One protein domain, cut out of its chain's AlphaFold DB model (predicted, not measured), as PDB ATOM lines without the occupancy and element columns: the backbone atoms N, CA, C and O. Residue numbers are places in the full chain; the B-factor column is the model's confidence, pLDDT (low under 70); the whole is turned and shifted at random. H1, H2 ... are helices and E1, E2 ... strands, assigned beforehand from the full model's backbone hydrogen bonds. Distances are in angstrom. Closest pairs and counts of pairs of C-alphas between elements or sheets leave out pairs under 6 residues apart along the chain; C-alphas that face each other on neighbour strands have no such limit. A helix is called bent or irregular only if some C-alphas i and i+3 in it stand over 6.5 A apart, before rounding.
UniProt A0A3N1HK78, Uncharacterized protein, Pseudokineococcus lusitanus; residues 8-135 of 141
ATOM      1  N   SER A   8       6.211  29.478  13.411       86.50
ATOM      2  CA  SER A   8       7.505  30.001  12.965       86.50
ATOM      3  C   SER A   8       8.517  30.106  14.107       86.50
ATOM      4  O   SER A   8       9.674  29.742  13.902       86.50
ATOM      5  N   LEU A   9       8.094  30.541  15.301       90.12
ATOM      6  CA  LEU A   9       8.966  30.607  16.478       90.12
ATOM      7  C   LEU A   9       9.341  29.209  16.959       90.12
ATOM      8  O   LEU A   9      10.507  28.963  17.236       90.12
ATOM      9  N   GLU A  10       8.394  28.270  16.959       91.50
ATOM     10  CA  GLU A  10       8.682  26.876  17.320       91.50
ATOM     11  C   GLU A  10       9.688  26.231  16.354       91.50
ATOM     12  O   GLU A  10      10.600  25.522  16.775       91.50
ATOM     13  N   ARG A  11       9.579  26.520  15.052       92.31
ATOM     14  CA  ARG A  11      10.545  26.036  14.058       92.31
ATOM     15  C   ARG A  11      11.933  26.640  14.261       92.31
ATOM     16  O   ARG A  11      12.918  25.912  14.162       92.31
ATOM     17  N   LEU A  12      12.014  27.945  14.529       94.69
ATOM     18  CA  LEU A  12      13.279  28.609  14.841       94.69
ATOM     19  C   LEU A  12      13.903  28.004  16.106       94.69
ATOM     20  O   LEU A  12      15.064  27.601  16.073       94.69
ATOM     21  N   ARG A  13      13.112  27.845  17.174       96.06
ATOM     22  CA  ARG A  13      13.526  27.208  18.429       96.06
ATOM     23  C   ARG A  13      14.081  25.807  18.196       96.06
ATOM     24  O   ARG A  13      15.195  25.526  18.616       96.06
ATOM     25  N   ALA A  14      13.348  24.953  17.484       95.81
ATOM     26  CA  ALA A  14      13.775  23.588  17.188       95.81
ATOM     27  C   ALA A  14      15.069  23.541  16.352       95.81
ATOM     28  O   ALA A  14      15.924  22.684  16.577       95.81
ATOM     29  N   GLY A  15      15.237  24.470  15.405       96.56
ATOM     30  CA  GLY A  15      16.465  24.593  14.618       96.56
ATOM     31  C   GLY A  15      17.675  24.977  15.472       96.56
ATOM     32  O   GLY A  15      18.764  24.440  15.277       96.56
ATOM     33  N   VAL A  16      17.484  25.870  16.443       97.31
ATOM     34  CA  VAL A  16      18.539  26.280  17.377       97.31
ATOM     35  C   VAL A  16      18.816  25.189  18.420       97.31
ATOM     36  O   VAL A  16      19.982  24.893  18.676       97.31
ATOM     37  N   ASP A  17      17.785  24.506  18.934       97.69
ATOM     38  CA  ASP A  17      17.919  23.334  19.817       97.69
ATOM     39  C   ASP A  17      18.821  22.264  19.193       97.69
ATOM     40  O   ASP A  17      19.714  21.739  19.858       97.69
ATOM     41  N   ALA A  18      18.629  21.974  17.901       97.12
ATOM     42  CA  ALA A  18      19.410  20.976  17.176       97.12
ATOM     43  C   ALA A  18      20.921  21.283  17.141       97.12
ATOM     44  O   ALA A  18      21.721  20.375  16.916       97.12
ATOM     45  N   VAL A  19      21.312  22.540  17.372       96.50
ATOM     46  CA  VAL A  19      22.713  22.974  17.435       96.50
ATOM     47  C   VAL A  19      23.194  23.102  18.877       96.50
ATOM     48  O   VAL A  19      24.256  22.581  19.214       96.50
ATOM     49  N   LEU A  20      22.433  23.787  19.731       95.62
ATOM     50  CA  LEU A  20      22.878  24.149  21.077       95.62
ATOM     51  C   LEU A  20      22.765  22.988  22.071       95.62
ATOM     52  O   LEU A  20      23.690  22.765  22.855       95.62
ATOM     53  N   VAL A  21      21.687  22.200  22.021       96.56
ATOM     54  CA  VAL A  21      21.461  21.122  22.999       96.56
ATOM     55  C   VAL A  21      22.574  20.066  22.962       96.56
ATOM     56  O   VAL A  21      23.133  19.757  24.017       96.56
ATOM     57  N   PRO A  22      23.021  19.572  21.788       94.75
ATOM     58  CA  PRO A  22      24.163  18.657  21.720       94.75
ATOM     59  C   PRO A  22      25.483  19.240  22.246       94.75
ATOM     60  O   PRO A  22      26.420  18.488  22.508       94.75
ATOM     61  N   ARG A  23      25.592  20.570  22.382       91.31
ATOM     62  CA  ARG A  23      26.793  21.256  22.882       91.31
ATOM     63  C   ARG A  23      26.740  21.573  24.378       91.31
ATOM     64  O   ARG A  23      27.754  22.009  24.921       91.31
ATOM     65  N   GLY A  24      25.646  21.228  25.058       91.69
ATOM     66  CA  GLY A  24      25.510  21.325  26.517       91.69
ATOM     67  C   GLY A  24      24.506  22.368  27.000       91.69
ATOM     68  O   GLY A  24      24.395  22.569  28.204       91.69
ATOM     69  N   PHE A  25      23.772  23.012  26.092       93.94
ATOM     70  CA  PHE A  25      22.673  23.896  26.471       93.94
ATOM     71  C   PHE A  25      21.416  23.092  26.821       93.94
ATOM     72  O   PHE A  25      21.144  22.036  26.247       93.94
ATOM     73  N   ALA A  26      20.610  23.617  27.737       95.31
ATOM     74  CA  ALA A  26      19.239  23.171  27.930       95.31
ATOM     75  C   ALA A  26      18.371  23.538  26.706       95.31
ATOM     76  O   ALA A  26      18.680  24.513  26.015       95.31
ATOM     77  N   PRO A  27      17.278  22.794  26.432       96.75
ATOM     78  CA  PRO A  27      16.327  23.154  25.384       96.75
ATOM     79  C   PRO A  27      15.766  24.564  25.570       96.75
ATOM     80  O   PRO A  27      15.500  24.991  26.696       96.75
ATOM     81  N   GLY A  28      15.548  25.254  24.451       95.06
ATOM     82  CA  GLY A  28      15.140  26.650  24.435       95.06
ATOM     83  C   GLY A  28      13.788  26.865  25.103       95.06
ATOM     84  O   GLY A  28      12.810  26.183  24.779       95.06
ATOM     85  N   GLN A  29      13.728  27.840  26.005       92.75
ATOM     86  CA  GLN A  29      12.495  28.296  26.638       92.75
ATOM     87  C   GLN A  29      11.935  29.483  25.860       92.75
ATOM     88  O   GLN A  29      12.669  30.418  25.555       92.75
ATOM     89  N   VAL A  30      10.640  29.448  25.540       90.25
ATOM     90  CA  VAL A  30       9.950  30.525  24.816       90.25
ATOM     91  C   VAL A  30       9.066  31.289  25.791       90.25
ATOM     92  O   VAL A  30       8.153  30.707  26.379       90.25
ATOM     93  N   GLY A  31       9.296  32.590  25.919       87.69
ATOM     94  CA  GLY A  31       8.364  33.520  26.547       87.69
ATOM     95  C   GLY A  31       7.881  34.523  25.510       87.69
ATOM     96  O   GLY A  31       8.693  35.242  24.948       87.69
ATOM     97  N   SER A  32       6.582  34.585  25.226       84.44
ATOM     98  CA  SER A  32       6.036  35.543  24.255       84.44
ATOM     99  C   SER A  32       4.680  36.097  24.676       84.44
ATOM    100  O   SER A  32       3.903  35.423  25.358       84.44
ATOM    101  N   ASP A  33       4.392  37.310  24.212       86.56
ATOM    102  CA  ASP A  33       3.070  37.927  24.174       86.56
ATOM    103  C   ASP A  33       2.646  38.212  22.717       86.56
ATOM    104  O   ASP A  33       3.275  37.740  21.771       86.56
ATOM    105  N   ASP A  34       1.559  38.960  22.517       83.69
ATOM    106  CA  ASP A  34       1.010  39.228  21.179       83.69
ATOM    107  C   ASP A  34       1.894  40.146  20.309       83.69
ATOM    108  O   ASP A  34       1.611  40.331  19.124       83.69
ATOM    109  N   ARG A  35       2.935  40.772  20.874       89.00
ATOM    110  CA  ARG A  35       3.759  41.786  20.193       89.00
ATOM    111  C   ARG A  35       5.248  41.482  20.219       89.00
ATOM    112  O   ARG A  35       5.984  42.028  19.401       89.00
ATOM    113  N   SER A  36       5.694  40.660  21.153       93.31
ATOM    114  CA  SER A  36       7.102  40.392  21.391       93.31
ATOM    115  C   SER A  36       7.311  39.021  22.009       93.31
ATOM    116  O   SER A  36       6.395  38.400  22.548       93.31
ATOM    117  N   GLY A  37       8.533  38.532  21.920       92.19
ATOM    118  CA  GLY A  37       8.918  37.308  22.581       92.19
ATOM    119  C   GLY A  37      10.418  37.177  22.684       92.19
ATOM    120  O   GLY A  37      11.178  37.896  22.039       92.19
ATOM    121  N   GLN A  38      10.817  36.225  23.504       94.56
ATOM    122  CA  GLN A  38      12.190  35.882  23.759       94.56
ATOM    123  C   GLN A  38      12.336  34.365  23.778       94.56
ATOM    124  O   GLN A  38      11.464  33.640  24.273       94.56
ATOM    125  N   MET A  39      13.440  33.890  23.216       96.12
ATOM    126  CA  MET A  39      13.875  32.504  23.323       96.12
ATOM    127  C   MET A  39      15.231  32.461  24.005       96.12
ATOM    128  O   MET A  39      16.141  33.160  23.571       96.12
ATOM    129  N   ILE A  40      15.352  31.651  25.055       95.12
ATOM    130  CA  ILE A  40      16.562  31.571  25.878       95.12
ATOM    131  C   ILE A  40      17.042  30.126  25.940       95.12
ATOM    132  O   ILE A  40      16.263  29.220  26.249       95.12
ATOM    133  N   TRP A  41      18.332  29.927  25.690       95.69
ATOM    134  CA  TRP A  41      19.060  28.687  25.944       95.69
ATOM    135  C   TRP A  41      20.137  28.958  26.971       95.69
ATOM    136  O   TRP A  41      20.849  29.937  26.824       95.69
ATOM    137  N   CYS A  42      20.303  28.050  27.925       92.50
ATOM    138  CA  CYS A  42      21.243  28.198  29.030       92.50
ATOM    139  C   CYS A  42      22.153  26.958  29.108       92.50
ATOM    140  O   CYS A  42      21.652  25.831  29.101       92.50
ATOM    141  N   ALA A  43      23.475  27.136  29.167       90.44
ATOM    142  CA  ALA A  43      24.468  26.088  29.444       90.44
ATOM    143  C   ALA A  43      25.307  26.432  30.677       90.44
ATOM    144  O   ALA A  43      25.607  27.595  30.898       90.44
ATOM    145  N   ALA A  44      25.773  25.443  31.444       86.69
ATOM    146  CA  ALA A  44      26.689  25.715  32.553       86.69
ATOM    147  C   ALA A  44      27.983  26.393  32.050       86.69
ATOM    148  O   ALA A  44      28.715  25.807  31.255       86.69
ATOM    149  N   ALA A  45      28.267  27.607  32.526       80.44
ATOM    150  CA  ALA A  45      29.348  28.475  32.062       80.44
ATOM    151  C   ALA A  45      30.722  27.802  32.186       80.44
ATOM    152  O   ALA A  45      31.484  27.812  31.225       80.44
ATOM    153  N   ASP A  46      31.006  27.126  33.305       80.06
ATOM    154  CA  ASP A  46      32.277  26.413  33.510       80.06
ATOM    155  C   ASP A  46      32.477  25.294  32.471       80.06
ATOM    156  O   ASP A  46      33.561  25.121  31.908       80.06
ATOM    157  N   GLU A  47      31.415  24.535  32.180       81.38
ATOM    158  CA  GLU A  47      31.458  23.465  31.180       81.38
ATOM    159  C   GLU A  47      31.581  24.026  29.764       81.38
ATOM    160  O   GLU A  47      32.292  23.459  28.928       81.38
ATOM    161  N   LEU A  48      30.896  25.137  29.488       84.06
ATOM    162  CA  LEU A  48      30.935  25.786  28.189       84.06
ATOM    163  C   LEU A  48      32.302  26.428  27.934       84.06
ATOM    164  O   LEU A  48      32.871  26.212  26.869       84.06
ATOM    165  N   ALA A  49      32.872  27.125  28.918       82.44
ATOM    166  CA  ALA A  49      34.212  27.700  28.860       82.44
ATOM    167  C   ALA A  49      35.285  26.623  28.646       82.44
ATOM    168  O   ALA A  49      36.182  26.799  27.822       82.44
ATOM    169  N   ALA A  50      35.163  25.470  29.315       82.00
ATOM    170  CA  ALA A  50      36.071  24.343  29.108       82.00
ATOM    171  C   ALA A  50      35.993  23.767  27.680       82.00
ATOM    172  O   ALA A  50      37.009  23.342  27.127       82.00
ATOM    173  N   ARG A  51      34.799  23.743  27.070       82.31
ATOM    174  CA  ARG A  51      34.584  23.230  25.703       82.31
ATOM    175  C   ARG A  51      34.911  24.254  24.615       82.31
ATOM    176  O   ARG A  51      35.368  23.865  23.541       82.31
ATOM    177  N   PHE A  52      34.684  25.534  24.892       85.62
ATOM    178  CA  PHE A  52      34.767  26.636  23.936       85.62
ATOM    179  C   PHE A  52      35.581  27.822  24.493       85.62
ATOM    180  O   PHE A  52      35.060  28.935  24.603       85.62
ATOM    181  N   PRO A  53      36.870  27.631  24.828       81.81
ATOM    182  CA  PRO A  53      37.677  28.624  25.547       81.81
ATOM    183  C   PRO A  53      37.959  29.906  24.751       81.81
ATOM    184  O   PRO A  53      38.415  30.894  25.317       81.81
ATOM    185  N   ALA A  54      37.720  29.905  23.437       80.62
ATOM    186  CA  ALA A  54      37.874  31.095  22.605       80.62
ATOM    187  C   ALA A  54      36.618  31.988  22.577       80.62
ATOM    188  O   ALA A  54      36.665  33.070  21.988       80.62
ATOM    189  N   LEU A  55      35.502  31.571  23.193       76.81
ATOM    190  CA  LEU A  55      34.319  32.423  23.285       76.81
ATOM    191  C   LEU A  55      34.582  33.609  24.227       76.81
ATOM    192  O   LEU A  55      35.072  33.396  25.339       76.81
ATOM    193  N   PRO A  56      34.202  34.846  23.848       65.88
ATOM    194  CA  PRO A  56      34.388  36.034  24.690       65.88
ATOM    195  C   PRO A  56      33.691  35.933  26.052       65.88
ATOM    196  O   PRO A  56      34.101  36.587  27.008       65.88
ATOM    197  N   THR A  57      32.649  35.107  26.115       64.06
ATOM    198  CA  THR A  57      31.715  34.953  27.231       64.06
ATOM    199  C   THR A  57      32.186  33.950  28.284       64.06
ATOM    200  O   THR A  57      31.528  33.743  29.286       64.06
ATOM    201  N   SER A  58      33.364  33.355  28.088       58.88
ATOM    202  CA  SER A  58      34.003  32.419  29.023       58.88
ATOM    203  C   SER A  58      34.706  33.094  30.216       58.88
ATOM    204  O   SER A  58      35.507  32.457  30.900       58.88
ATOM    205  N   ARG A  59      34.474  34.391  30.455       56.28
ATOM    206  CA  ARG A  59      35.135  35.143  31.533       56.28
ATOM    207  C   ARG A  59      34.385  34.963  32.851       56.28
ATOM    208  O   ARG A  59      33.161  34.930  32.854       56.28
ATOM    209  N   GLU A  60      35.133  34.852  33.952       55.66
ATOM    210  CA  GLU A  60      34.555  34.723  35.294       55.66
ATOM    211  C   GLU A  60      33.551  35.860  35.567       55.66
ATOM    212  O   GLU A  60      33.872  37.023  35.295       55.66
ATOM    213  N   PRO A  61      32.353  35.549  36.094       55.50
ATOM    214  CA  PRO A  61      31.386  36.569  36.474       55.50
ATOM    215  C   PRO A  61      31.926  37.432  37.622       55.50
ATOM    216  O   PRO A  61      32.727  36.978  38.442       55.50
ATOM    217  N   GLU A  62      31.459  38.680  37.706       56.12
ATOM    218  CA  GLU A  62      31.785  39.569  38.826       56.12
ATOM    219  C   GLU A  62      31.324  38.970  40.170       56.12
ATOM    220  O   GLU A  62      30.289  38.296  40.259       56.12
ATOM    221  N   GLU A  63      32.093  39.222  41.238       53.38
ATOM    222  CA  GLU A  63      31.803  38.723  42.589       53.38
ATOM    223  C   GLU A  63      30.356  39.049  43.010       53.38
ATOM    224  O   GLU A  63      29.947  40.208  43.061       53.38
ATOM    225  N   GLY A  64      29.582  38.012  43.353       50.38
ATOM    226  CA  GLY A  64      28.215  38.140  43.877       50.38
ATOM    227  C   GLY A  64      27.088  37.769  42.906       50.38
ATOM    228  O   GLY A  64      25.939  37.699  43.341       50.38
ATOM    229  N   TRP A  65      27.386  37.471  41.638       48.41
ATOM    230  CA  TRP A  65      26.388  36.982  40.677       48.41
ATOM    231  C   TRP A  65      26.215  35.459  40.755       48.41
ATOM    232  O   TRP A  65      27.182  34.702  40.831       48.41
ATOM    233  N   SER A  66      24.960  34.990  40.771       47.94
ATOM    234  CA  SER A  66      24.620  33.586  41.057       47.94
ATOM    235  C   SER A  66      24.411  32.695  39.835       47.94
ATOM    236  O   SER A  66      24.020  31.541  40.010       47.94
ATOM    237  N   THR A  67      24.615  33.160  38.606       52.50
ATOM    238  CA  THR A  67      24.284  32.348  37.428       52.50
ATOM    239  C   THR A  67      25.529  31.990  36.644       52.50
ATOM    240  O   THR A  67      25.993  32.716  35.780       52.50
ATOM    241  N   ARG A  68      26.020  30.785  36.955       72.06
ATOM    242  CA  ARG A  68      26.970  29.975  36.185       72.06
ATOM    243  C   ARG A  68      26.393  29.564  34.827       72.06
ATOM    244  O   ARG A  68      26.518  28.395  34.472       72.06
ATOM    245  N   CYS A  69      25.660  30.427  34.136       79.62
ATOM    246  CA  CYS A  69      25.019  30.056  32.891       79.62
ATOM    247  C   CYS A  69      25.431  30.964  31.751       79.62
ATOM    248  O   CYS A  69      25.302  32.172  31.869       79.62
ATOM    249  N   THR A  70      25.855  30.343  30.656       85.81
ATOM    250  CA  THR A  70      25.953  30.992  29.368       85.81
ATOM    251  C   THR A  70      24.644  30.935  28.628       85.81
ATOM    252  O   THR A  70      24.184  29.852  28.251       85.81
ATOM    253  N   ASP A  71      24.105  32.121  28.370       90.56
ATOM    254  CA  ASP A  71      22.842  32.289  27.682       90.56
ATOM    255  C   ASP A  71      23.027  32.616  26.199       90.56
ATOM    256  O   ASP A  71      23.795  33.501  25.825       90.56
ATOM    257  N   VAL A  72      22.270  31.929  25.344       93.56
ATOM    258  CA  VAL A  72      21.937  32.412  23.998       93.56
ATOM    259  C   VAL A  72      20.518  32.946  24.055       93.56
ATOM    260  O   VAL A  72      19.602  32.222  24.444       93.56
ATOM    261  N   VAL A  73      20.330  34.198  23.649       95.31
ATOM    262  CA  VAL A  73      19.040  34.890  23.708       95.31
ATOM    263  C   VAL A  73      18.652  35.373  22.317       95.31
ATOM    264  O   VAL A  73      19.449  35.997  21.619       95.31
ATOM    265  N   LEU A  74      17.419  35.078  21.908       97.31
ATOM    266  CA  LEU A  74      16.816  35.611  20.690       97.31
ATOM    267  C   LEU A  74      15.616  36.464  21.048       97.31
ATOM    268  O   LEU A  74      14.637  35.945  21.584       97.31
ATOM    269  N   ASP A  75      15.662  37.733  20.672       96.75
ATOM    270  CA  ASP A  75      14.521  38.629  20.801       96.75
ATOM    271  C   ASP A  75      13.762  38.676  19.483       96.75
ATOM    272  O   ASP A  75      14.358  38.802  18.408       96.75
ATOM    273  N   VAL A  76      12.440  38.613  19.566       96.31
ATOM    274  CA  VAL A  76      11.542  38.706  18.419       96.31
ATOM    275  C   VAL A  76      10.440  39.723  18.687       96.31
ATOM    276  O   VAL A  76       9.979  39.887  19.816       96.31
ATOM    277  N   ALA A  77       9.974  40.387  17.635       96.00
ATOM    278  CA  ALA A  77       8.864  41.328  17.719       96.00
ATOM    279  C   ALA A  77       7.953  41.227  16.499       96.00
ATOM    280  O   ALA A  77       8.392  40.872  15.405       96.00
ATOM    281  N   VAL A  78       6.680  41.568  16.684       94.50
ATOM    282  CA  VAL A  78       5.723  41.713  15.591       94.50
ATOM    283  C   VAL A  78       5.842  43.118  15.008       94.50
ATOM    284  O   VAL A  78       5.569  44.105  15.689       94.50
ATOM    285  N   VAL A  79       6.202  43.204  13.731       93.62
ATOM    286  CA  VAL A  79       6.253  44.447  12.951       93.62
ATOM    287  C   VAL A  79       5.404  44.243  11.705       93.62
ATOM    288  O   VAL A  79       5.586  43.265  10.985       93.62
ATOM    289  N   ASP A  80       4.418  45.116  11.493       91.38
ATOM    290  CA  ASP A  80       3.468  45.036  10.373       91.38
ATOM    291  C   ASP A  80       2.791  43.657  10.218       91.38
ATOM    292  O   ASP A  80       2.523  43.185   9.118       91.38
ATOM    293  N   GLY A  81       2.515  42.985  11.343       90.44
ATOM    294  CA  GLY A  81       1.888  41.657  11.369       90.44
ATOM    295  C   GLY A  81       2.849  40.484  11.132       90.44
ATOM    296  O   GLY A  81       2.408  39.335  11.100       90.44
ATOM    297  N   HIS A  82       4.153  40.741  11.013       91.06
ATOM    298  CA  HIS A  82       5.182  39.727  10.813       91.06
ATOM    299  C   HIS A  82       6.098  39.613  12.031       91.06
ATOM    300  O   HIS A  82       6.564  40.613  12.566       91.06
ATOM    301  N   TRP A  83       6.398  38.382  12.445       93.75
ATOM    302  CA  TRP A  83       7.416  38.123  13.462       93.75
ATOM    303  C   TRP A  83       8.809  38.297  12.863       93.75
ATOM    304  O   TRP A  83       9.208  37.531  11.979       93.75
ATOM    305  N   LEU A  84       9.539  39.284  13.368       96.25
ATOM    306  CA  LEU A  84      10.912  39.588  12.997       96.25
ATOM    307  C   LEU A  84      11.855  39.254  14.147       96.25
ATOM    308  O   LEU A  84      11.500  39.406  15.315       96.25
ATOM    309  N   LEU A  85      13.068  38.838  13.807       96.69
ATOM    310  CA  LEU A  85      14.157  38.702  14.764       96.69
ATOM    311  C   LEU A  85      14.741  40.089  15.050       96.69
ATOM    312  O   LEU A  85      15.241  40.749  14.147       96.69
ATOM    313  N   THR A  86      14.676  40.554  16.290       96.44
ATOM    314  CA  THR A  86      15.191  41.868  16.712       96.44
ATOM    315  C   THR A  86      16.518  41.758  17.454       96.44
ATOM    316  O   THR A  86      17.295  42.718  17.506       96.44
ATOM    317  N   GLY A  87      16.828  40.577  17.987       96.19
ATOM    318  CA  GLY A  87      18.064  40.355  18.713       96.19
ATOM    319  C   GLY A  87      18.591  38.939  18.673       96.19
ATOM    320  O   GLY A  87      17.826  37.988  18.558       96.19
ATOM    321  N   VAL A  88      19.919  38.850  18.726       96.25
ATOM    322  CA  VAL A  88      20.675  37.609  18.864       96.25
ATOM    323  C   VAL A  88      21.870  37.923  19.743       96.25
ATOM    324  O   VAL A  88      22.782  38.645  19.325       96.25
ATOM    325  N   ASP A  89      21.852  37.383  20.946       93.50
ATOM    326  CA  ASP A  89      22.801  37.693  21.998       93.50
ATOM    327  C   ASP A  89      23.400  36.395  22.552       93.50
ATOM    328  O   ASP A  89      22.731  35.364  22.627       93.50
ATOM    329  N   LEU A  90      24.685  36.446  22.890       88.94
ATOM    330  CA  LEU A  90      25.415  35.431  23.639       88.94
ATOM    331  C   LEU A  90      25.975  36.131  24.878       88.94
ATOM    332  O   LEU A  90      26.845  36.987  24.739       88.94
ATOM    333  N   GLU A  91      25.457  35.797  26.058       86.31
ATOM    334  CA  GLU A  91      25.786  36.442  27.344       86.31
ATOM    335  C   GLU A  91      25.777  37.963  27.268       86.31
ATOM    336  O   GLU A  91      26.795  38.624  27.456       86.31
ATOM    337  N   GLU A  92      24.625  38.518  26.887       83.69
ATOM    338  CA  GLU A  92      24.409  39.969  26.760       83.69
ATOM    339  C   GLU A  92      25.251  40.652  25.662       83.69
ATOM    340  O   GLU A  92      25.120  41.854  25.406       83.69
ATOM    341  N   HIS A  93      26.100  39.898  24.961       86.62
ATOM    342  CA  HIS A  93      26.851  40.384  23.821       86.62
ATOM    343  C   HIS A  93      26.158  40.015  22.519       86.62
ATOM    344  O   HIS A  93      25.977  38.844  22.187       86.62
ATOM    345  N   ARG A  94      25.897  41.034  21.701       91.81
ATOM    346  CA  ARG A  94      25.380  40.840  20.347       91.81
ATOM    347  C   ARG A  94      26.249  39.864  19.555       91.81
ATOM    348  O   ARG A  94      27.470  40.032  19.473       91.81
ATOM    349  N   LEU A  95      25.613  38.865  18.944       91.62
ATOM    350  CA  LEU A  95      26.296  37.766  18.264       91.62
ATOM    351  C   LEU A  95      27.211  38.253  17.132       91.62
ATOM    352  O   LEU A  95      28.309  37.728  16.961       91.62
ATOM    353  N   ASP A  96      26.798  39.272  16.377       93.31
ATOM    354  CA  ASP A  96      27.617  39.894  15.331       93.31
ATOM    355  C   ASP A  96      28.926  40.466  15.898       93.31
ATOM    356  O   ASP A  96      29.998  40.272  15.320       93.31
ATOM    357  N   ARG A  97      28.867  41.095  17.075       89.62
ATOM    358  CA  ARG A  97      30.048  41.616  17.774       89.62
ATOM    359  C   ARG A  97      30.924  40.497  18.325       89.62
ATOM    360  O   ARG A  97      32.143  40.569  18.173       89.62
ATOM    361  N   ALA A  98      30.323  39.463  18.916       84.19
ATOM    362  CA  ALA A  98      31.054  38.300  19.418       84.19
ATOM    363  C   ALA A  98      31.813  37.581  18.285       84.19
ATOM    364  O   ALA A  98      33.005  37.307  18.414       84.19
ATOM    365  N   LEU A  99      31.160  37.370  17.136       87.69
ATOM    366  CA  LEU A  99      31.764  36.797  15.929       87.69
ATOM    367  C   LEU A  99      32.907  37.664  15.386       87.69
ATOM    368  O   LEU A  99      33.971  37.144  15.051       87.69
ATOM    369  N   ALA A 100      32.716  38.983  15.309       89.44
ATOM    370  CA  ALA A 100      33.761  39.895  14.850       89.44
ATOM    371  C   ALA A 100      34.989  39.867  15.777       89.44
ATOM    372  O   ALA A 100      36.120  39.876  15.290       89.44
ATOM    373  N   HIS A 101      34.773  39.781  17.094       83.44
ATOM    374  CA  HIS A 101      35.839  39.727  18.093       83.44
ATOM    375  C   HIS A 101      36.752  38.506  17.920       83.44
ATOM    376  O   HIS A 101      37.969  38.634  18.025       83.44
ATOM    377  N   VAL A 102      36.186  37.342  17.585       81.75
ATOM    378  CA  VAL A 102      36.949  36.105  17.331       81.75
ATOM    379  C   VAL A 102      37.454  35.990  15.880       81.75
ATOM    380  O   VAL A 102      37.871  34.923  15.440       81.75
ATOM    381  N   GLY A 103      37.414  37.081  15.104       86.62
ATOM    382  CA  GLY A 103      37.942  37.142  13.736       86.62
ATOM    383  C   GLY A 103      37.000  36.621  12.642       86.62
ATOM    384  O   GLY A 103      37.362  36.624  11.463       86.62
ATOM    385  N   LEU A 104      35.765  36.236  12.974       86.31
ATOM    386  CA  LEU A 104      34.774  35.702  12.032       86.31
ATOM    387  C   LEU A 104      33.970  36.821  11.348       86.31
ATOM    388  O   LEU A 104      32.747  36.897  11.447       86.31
ATOM    389  N   SER A 105      34.654  37.686  10.596       91.25
ATOM    390  CA  SER A 105      34.052  38.887   9.977       91.25
ATOM    391  C   SER A 105      32.945  38.594   8.948       91.25
ATOM    392  O   SER A 105      32.012  39.380   8.788       91.25
ATOM    393  N   GLY A 106      33.035  37.475   8.219       91.88
ATOM    394  CA  GLY A 106      31.974  37.022   7.308       91.88
ATOM    395  C   GLY A 106      30.695  36.667   8.074       91.88
ATOM    396  O   GLY A 106      29.696  37.369   7.914       91.88
ATOM    397  N   PRO A 107      30.758  35.667   8.972       92.56
ATOM    398  CA  PRO A 107      29.666  35.323   9.879       92.56
ATOM    399  C   PRO A 107      29.104  36.503  10.683       92.56
ATOM    400  O   PRO A 107      27.895  36.594  10.848       92.56
ATOM    401  N   ALA A 108      29.944  37.436  11.144       92.50
ATOM    402  CA  ALA A 108      29.490  38.628  11.862       92.50
ATOM    403  C   ALA A 108      28.508  39.473  11.032       92.50
ATOM    404  O   ALA A 108      27.459  39.880  11.525       92.50
ATOM    405  N   ARG A 109      28.809  39.696   9.744       95.62
ATOM    406  CA  ARG A 109      27.910  40.426   8.833       95.62
ATOM    407  C   ARG A 109      26.616  39.666   8.568       95.62
ATOM    408  O   ARG A 109      25.561  40.285   8.490       95.62
ATOM    409  N   GLU A 110      26.698  38.345   8.437       94.19
ATOM    410  CA  GLU A 110      25.513  37.499   8.290       94.19
ATOM    411  C   GLU A 110      24.618  37.582   9.538       94.19
ATOM    412  O   GLU A 110      23.414  37.766   9.400       94.19
ATOM    413  N   ALA A 111      25.195  37.540  10.745       94.44
ATOM    414  CA  ALA A 111      24.457  37.694  11.999       94.44
ATOM    415  C   ALA A 111      23.794  39.075  12.120       94.44
ATOM    416  O   ALA A 111      22.627  39.161  12.499       94.44
ATOM    417  N   ALA A 112      24.491  40.147  11.735       95.94
ATOM    418  CA  ALA A 112      23.912  41.490  11.707       95.94
ATOM    419  C   ALA A 112      22.722  41.586  10.733       95.94
ATOM    420  O   ALA A 112      21.728  42.237  11.042       95.94
ATOM    421  N   ALA A 113      22.795  40.905   9.584       95.75
ATOM    422  CA  ALA A 113      21.728  40.883   8.583       95.75
ATOM    423  C   ALA A 113      20.492  40.066   9.004       95.75
ATOM    424  O   ALA A 113      19.424  40.239   8.419       95.75
ATOM    425  N   LEU A 114      20.612  39.184  10.005       95.31
ATOM    426  CA  LEU A 114      19.457  38.475  10.560       95.31
ATOM    427  C   LEU A 114      18.533  39.402  11.353       95.31
ATOM    428  O   LEU A 114      17.327  39.155  11.423       95.31
ATOM    429  N   VAL A 115      19.074  40.467  11.942       95.94
ATOM    430  CA  VAL A 115      18.286  41.437  12.703       95.94
ATOM    431  C   VAL A 115      17.406  42.237  11.743       95.94
ATOM    432  O   VAL A 115      17.883  42.842  10.789       95.94
ATOM    433  N   GLY A 116      16.103  42.232  12.006       95.12
ATOM    434  CA  GLY A 116      15.065  42.779  11.137       95.12
ATOM    435  C   GLY A 116      14.539  41.788  10.095       95.12
ATOM    436  O   GLY A 116      13.605  42.126   9.372       95.12
ATOM    437  N   SER A 117      15.089  40.572  10.011       95.69
ATOM    438  CA  SER A 117      14.594  39.556   9.079       95.69
ATOM    439  C   SER A 117      13.391  38.790   9.646       95.69
ATOM    440  O   SER A 117      13.267  38.640  10.869       95.69
ATOM    441  N   PRO A 118      12.498  38.266   8.785       95.19
ATOM    442  CA  PRO A 118      11.445  37.361   9.216       95.19
ATOM    443  C   PRO A 118      12.004  36.129   9.932       95.19
ATOM    444  O   PRO A 118      12.958  35.494   9.479       95.19
ATOM    445  N   VAL A 119      11.343  35.720  11.015       93.31
ATOM    446  CA  VAL A 119      11.704  34.515  11.788       93.31
ATOM    447  C   VAL A 119      11.801  33.266  10.901       93.31
ATOM    448  O   VAL A 119      12.660  32.414  11.120       93.31
ATOM    449  N   GLY A 120      10.938  33.159   9.883       90.19
ATOM    450  CA  GLY A 120      10.958  32.046   8.930       90.19
ATOM    451  C   GLY A 120      12.270  31.934   8.151       90.19
ATOM    452  O   GLY A 120      12.773  30.825   7.984       90.19
ATOM    453  N   ASP A 121      12.848  33.066   7.752       90.62
ATOM    454  CA  ASP A 121      14.106  33.131   6.995       90.62
ATOM    455  C   ASP A 121      15.314  32.905   7.919       90.62
ATOM    456  O   ASP A 121      16.304  32.264   7.551       90.62
ATOM    457  N   SER A 122      15.205  33.369   9.167       92.75
ATOM    458  CA  SER A 122      16.209  33.149  10.212       92.75
ATOM    459  C   SER A 122      16.341  31.682  10.636       92.75
ATOM    460  O   SER A 122      17.418  31.271  11.070       92.75
ATOM    461  N   ALA A 123      15.283  30.874  10.485       89.75
ATOM    462  CA  ALA A 123      15.219  29.496  10.986       89.75
ATOM    463  C   ALA A 123      16.288  28.551  10.414       89.75
ATOM    464  O   ALA A 123      16.625  27.563  11.058       89.75
ATOM    465  N   SER A 124      16.837  28.836   9.230       87.38
ATOM    466  CA  SER A 124      17.946  28.056   8.656       87.38
ATOM    467  C   SER A 124      19.303  28.740   8.820       87.38
ATOM    468  O   SER A 124      20.311  28.074   9.058       87.38
ATOM    469  N   SER A 125      19.338  30.067   8.730       92.38
ATOM    470  CA  SER A 125      20.580  30.843   8.736       92.38
ATOM    471  C   SER A 125      21.211  30.945  10.127       92.38
ATOM    472  O   SER A 125      22.428  30.809  10.267       92.38
ATOM    473  N   LEU A 126      20.395  31.128  11.171       94.62
ATOM    474  CA  LEU A 126      20.893  31.263  12.539       94.62
ATOM    475  C   LEU A 126      21.555  29.971  13.064       94.62
ATOM    476  O   LEU A 126      22.694  30.054  13.529       94.62
ATOM    477  N   PRO A 127      20.949  28.770  12.938       95.19
ATOM    478  CA  PRO A 127      21.612  27.526  13.342       95.19
ATOM    479  C   PRO A 127      22.968  27.296  12.650       95.19
ATOM    480  O   PRO A 127      23.931  26.842  13.277       95.19
ATOM    481  N   ALA A 128      23.082  27.667  11.370       92.12
ATOM    482  CA  ALA A 128      24.334  27.561  10.621       92.12
ATOM    483  C   ALA A 128      25.415  28.537  11.128       92.12
ATOM    484  O   ALA A 128      26.608  28.221  11.096       92.12
ATOM    485  N   LEU A 129      25.029  29.728  11.597       92.81
ATOM    486  CA  LEU A 129      25.949  30.681  12.228       92.81
ATOM    487  C   LEU A 129      26.422  30.200  13.600       92.81
ATOM    488  O   LEU A 129      27.625  30.221  13.859       92.81
ATOM    489  N   LEU A 130      25.507  29.709  14.437       93.25
ATOM    490  CA  LEU A 130      25.838  29.168  15.758       93.25
ATOM    491  C   LEU A 130      26.781  27.963  15.651       93.25
ATOM    492  O   LEU A 130      27.773  27.896  16.371       93.25
ATOM    493  N   THR A 131      26.541  27.065  14.690       92.12
ATOM    494  CA  THR A 131      27.455  25.945  14.402       92.12
ATOM    495  C   THR A 131      28.866  26.445  14.089       92.12
ATOM    496  O   THR A 131      29.829  25.984  14.696       92.12
ATOM    497  N   ARG A 132      28.999  27.428  13.185       88.00
ATOM    498  CA  ARG A 132      30.306  27.994  12.807       88.00
ATOM    499  C   ARG A 132      31.025  28.657  13.982       88.00
ATOM    500  O   ARG A 132      32.230  28.472  14.111       88.00
ATOM    501  N   LEU A 133      30.308  29.398  14.831       88.44
ATOM    502  CA  LEU A 133      30.883  30.012  16.031       88.44
ATOM    503  C   LEU A 133      31.441  28.952  16.986       88.44
ATOM    504  O   LEU A 133      32.596  29.039  17.403       88.44
ATOM    505  N   LEU A 134      30.623  27.957  17.335       88.38
ATOM    506  CA  LEU A 134      30.992  26.928  18.307       88.38
ATOM    507  C   LEU A 134      32.135  26.050  17.785       88.38
ATOM    508  O   LEU A 134      33.052  25.719  18.535       88.38
ATOM    509  N   ASP A 135      32.130  25.718  16.494       88.25
ATOM    510  CA  ASP A 135      33.215  24.958  15.867       88.25
ATOM    511  C   ASP A 135      34.528  25.750  15.835       88.25
ATOM    512  O   ASP A 135      35.572  25.196  16.168       88.25
TER     513      ASP A 135
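Overview. This is residues 8 to 135 of the 141 residues of an uncharacterized protein of Pseudokineococcus lusitanus (UniProt A0A3N1HK78). A four-stranded antiparallel sheet has two long helices, H1 and H5, side by side over one face, both running along the strands. The helical hairpin of H3 and H4 sits at the E4 side of the sheet, with H4 also packed on H5, while H2 and the long link of residues 52 to 68 lie where E2 ends and E3 begins. The printed part has 128 residues, with five named helices and four named strands in the order H1 E1 E2 H2 E3 E4 H3 H4 H5; the sheet's order is E1 E2 E3 E4, and the class is mixed, helices and strands. It is compact, with a radius of gyration of the C-alphas of 14.1 A and spans of 42 by 31 by 25 A.

Along the chain. H1, residues 8 to 23, begins with C-alpha 8 at (7.505, 30.001, 12.965), is 23.4 A long and has a kink of 32 degrees near residue 17. E1 is residues 29 to 32, E2 residues 36 to 44 and 26.9 A long, and H2 residues 45 to 51. E3, residues 69 to 79, is 30.9 A long and begins with C-alpha 69 at (25.019, 30.056, 32.891). E4 is residues 82 to 90, 24.3 A long. H3 is residues 95 to 101 and H4 residues 105 to 114. H5, residues 119 to 135, is 23.9 A long, has a kink of 31 degrees near residue 126, and ends with C-alpha 135 at (33.215, 24.958, 15.867). H5 is only just irregular: C-alphas 121 and 124 are 6.6 A apart.

Arrangement. E1 and E2 form a hairpin, with N 31 and O 38 at 2.9 A. E2 and E3 are antiparallel at 168 degrees, with N 39 and O 74 at 2.9 A. E3 and E4 form a hairpin, with N 84 and O 77 at 2.8 A. H1 lies over E2 and E3 at a height over the sheet of 9.4 A. H5, on the same face, lies over E3 and E4 at a height of 11.1 A. H1 and H5 touch at a shallow tilt of 10 degrees, the same way; their closest C-alphas, of Leu 12 and Ala 123, are 4.4 A apart. H4 and H5 touch as a helical hairpin, closest at the C-alphas of Leu 114 and Ser 122, 6.2 A. H3 and H4, also a helical hairpin, touch closest at the C-alphas of Asp 96 and Ala 108, 4.1 A. H3 stands at the sheet's level, 3.2 A; H4 only grazes the sheet with residues 111 to 114. H2 is on the sheet, its closest C-alpha pair with E3 being Ala 45 and Cys 69, 4.7 A. Every O i to N i+4 pair is within hydrogen-bond range in H2, H3 and H4, against 9 of 12 in H1 and 9 of 13 in H5.

Size, cuts and confidence. The two C-alphas farthest apart, of Glu 63 and Asp 80, are 43.4 A apart. The printed part has no cut. The link from H2 to E3, 17 residues, is long; the other links are tight. The mean pLDDT of the printed part is 87.6, and residues 56 to 67 are under 70.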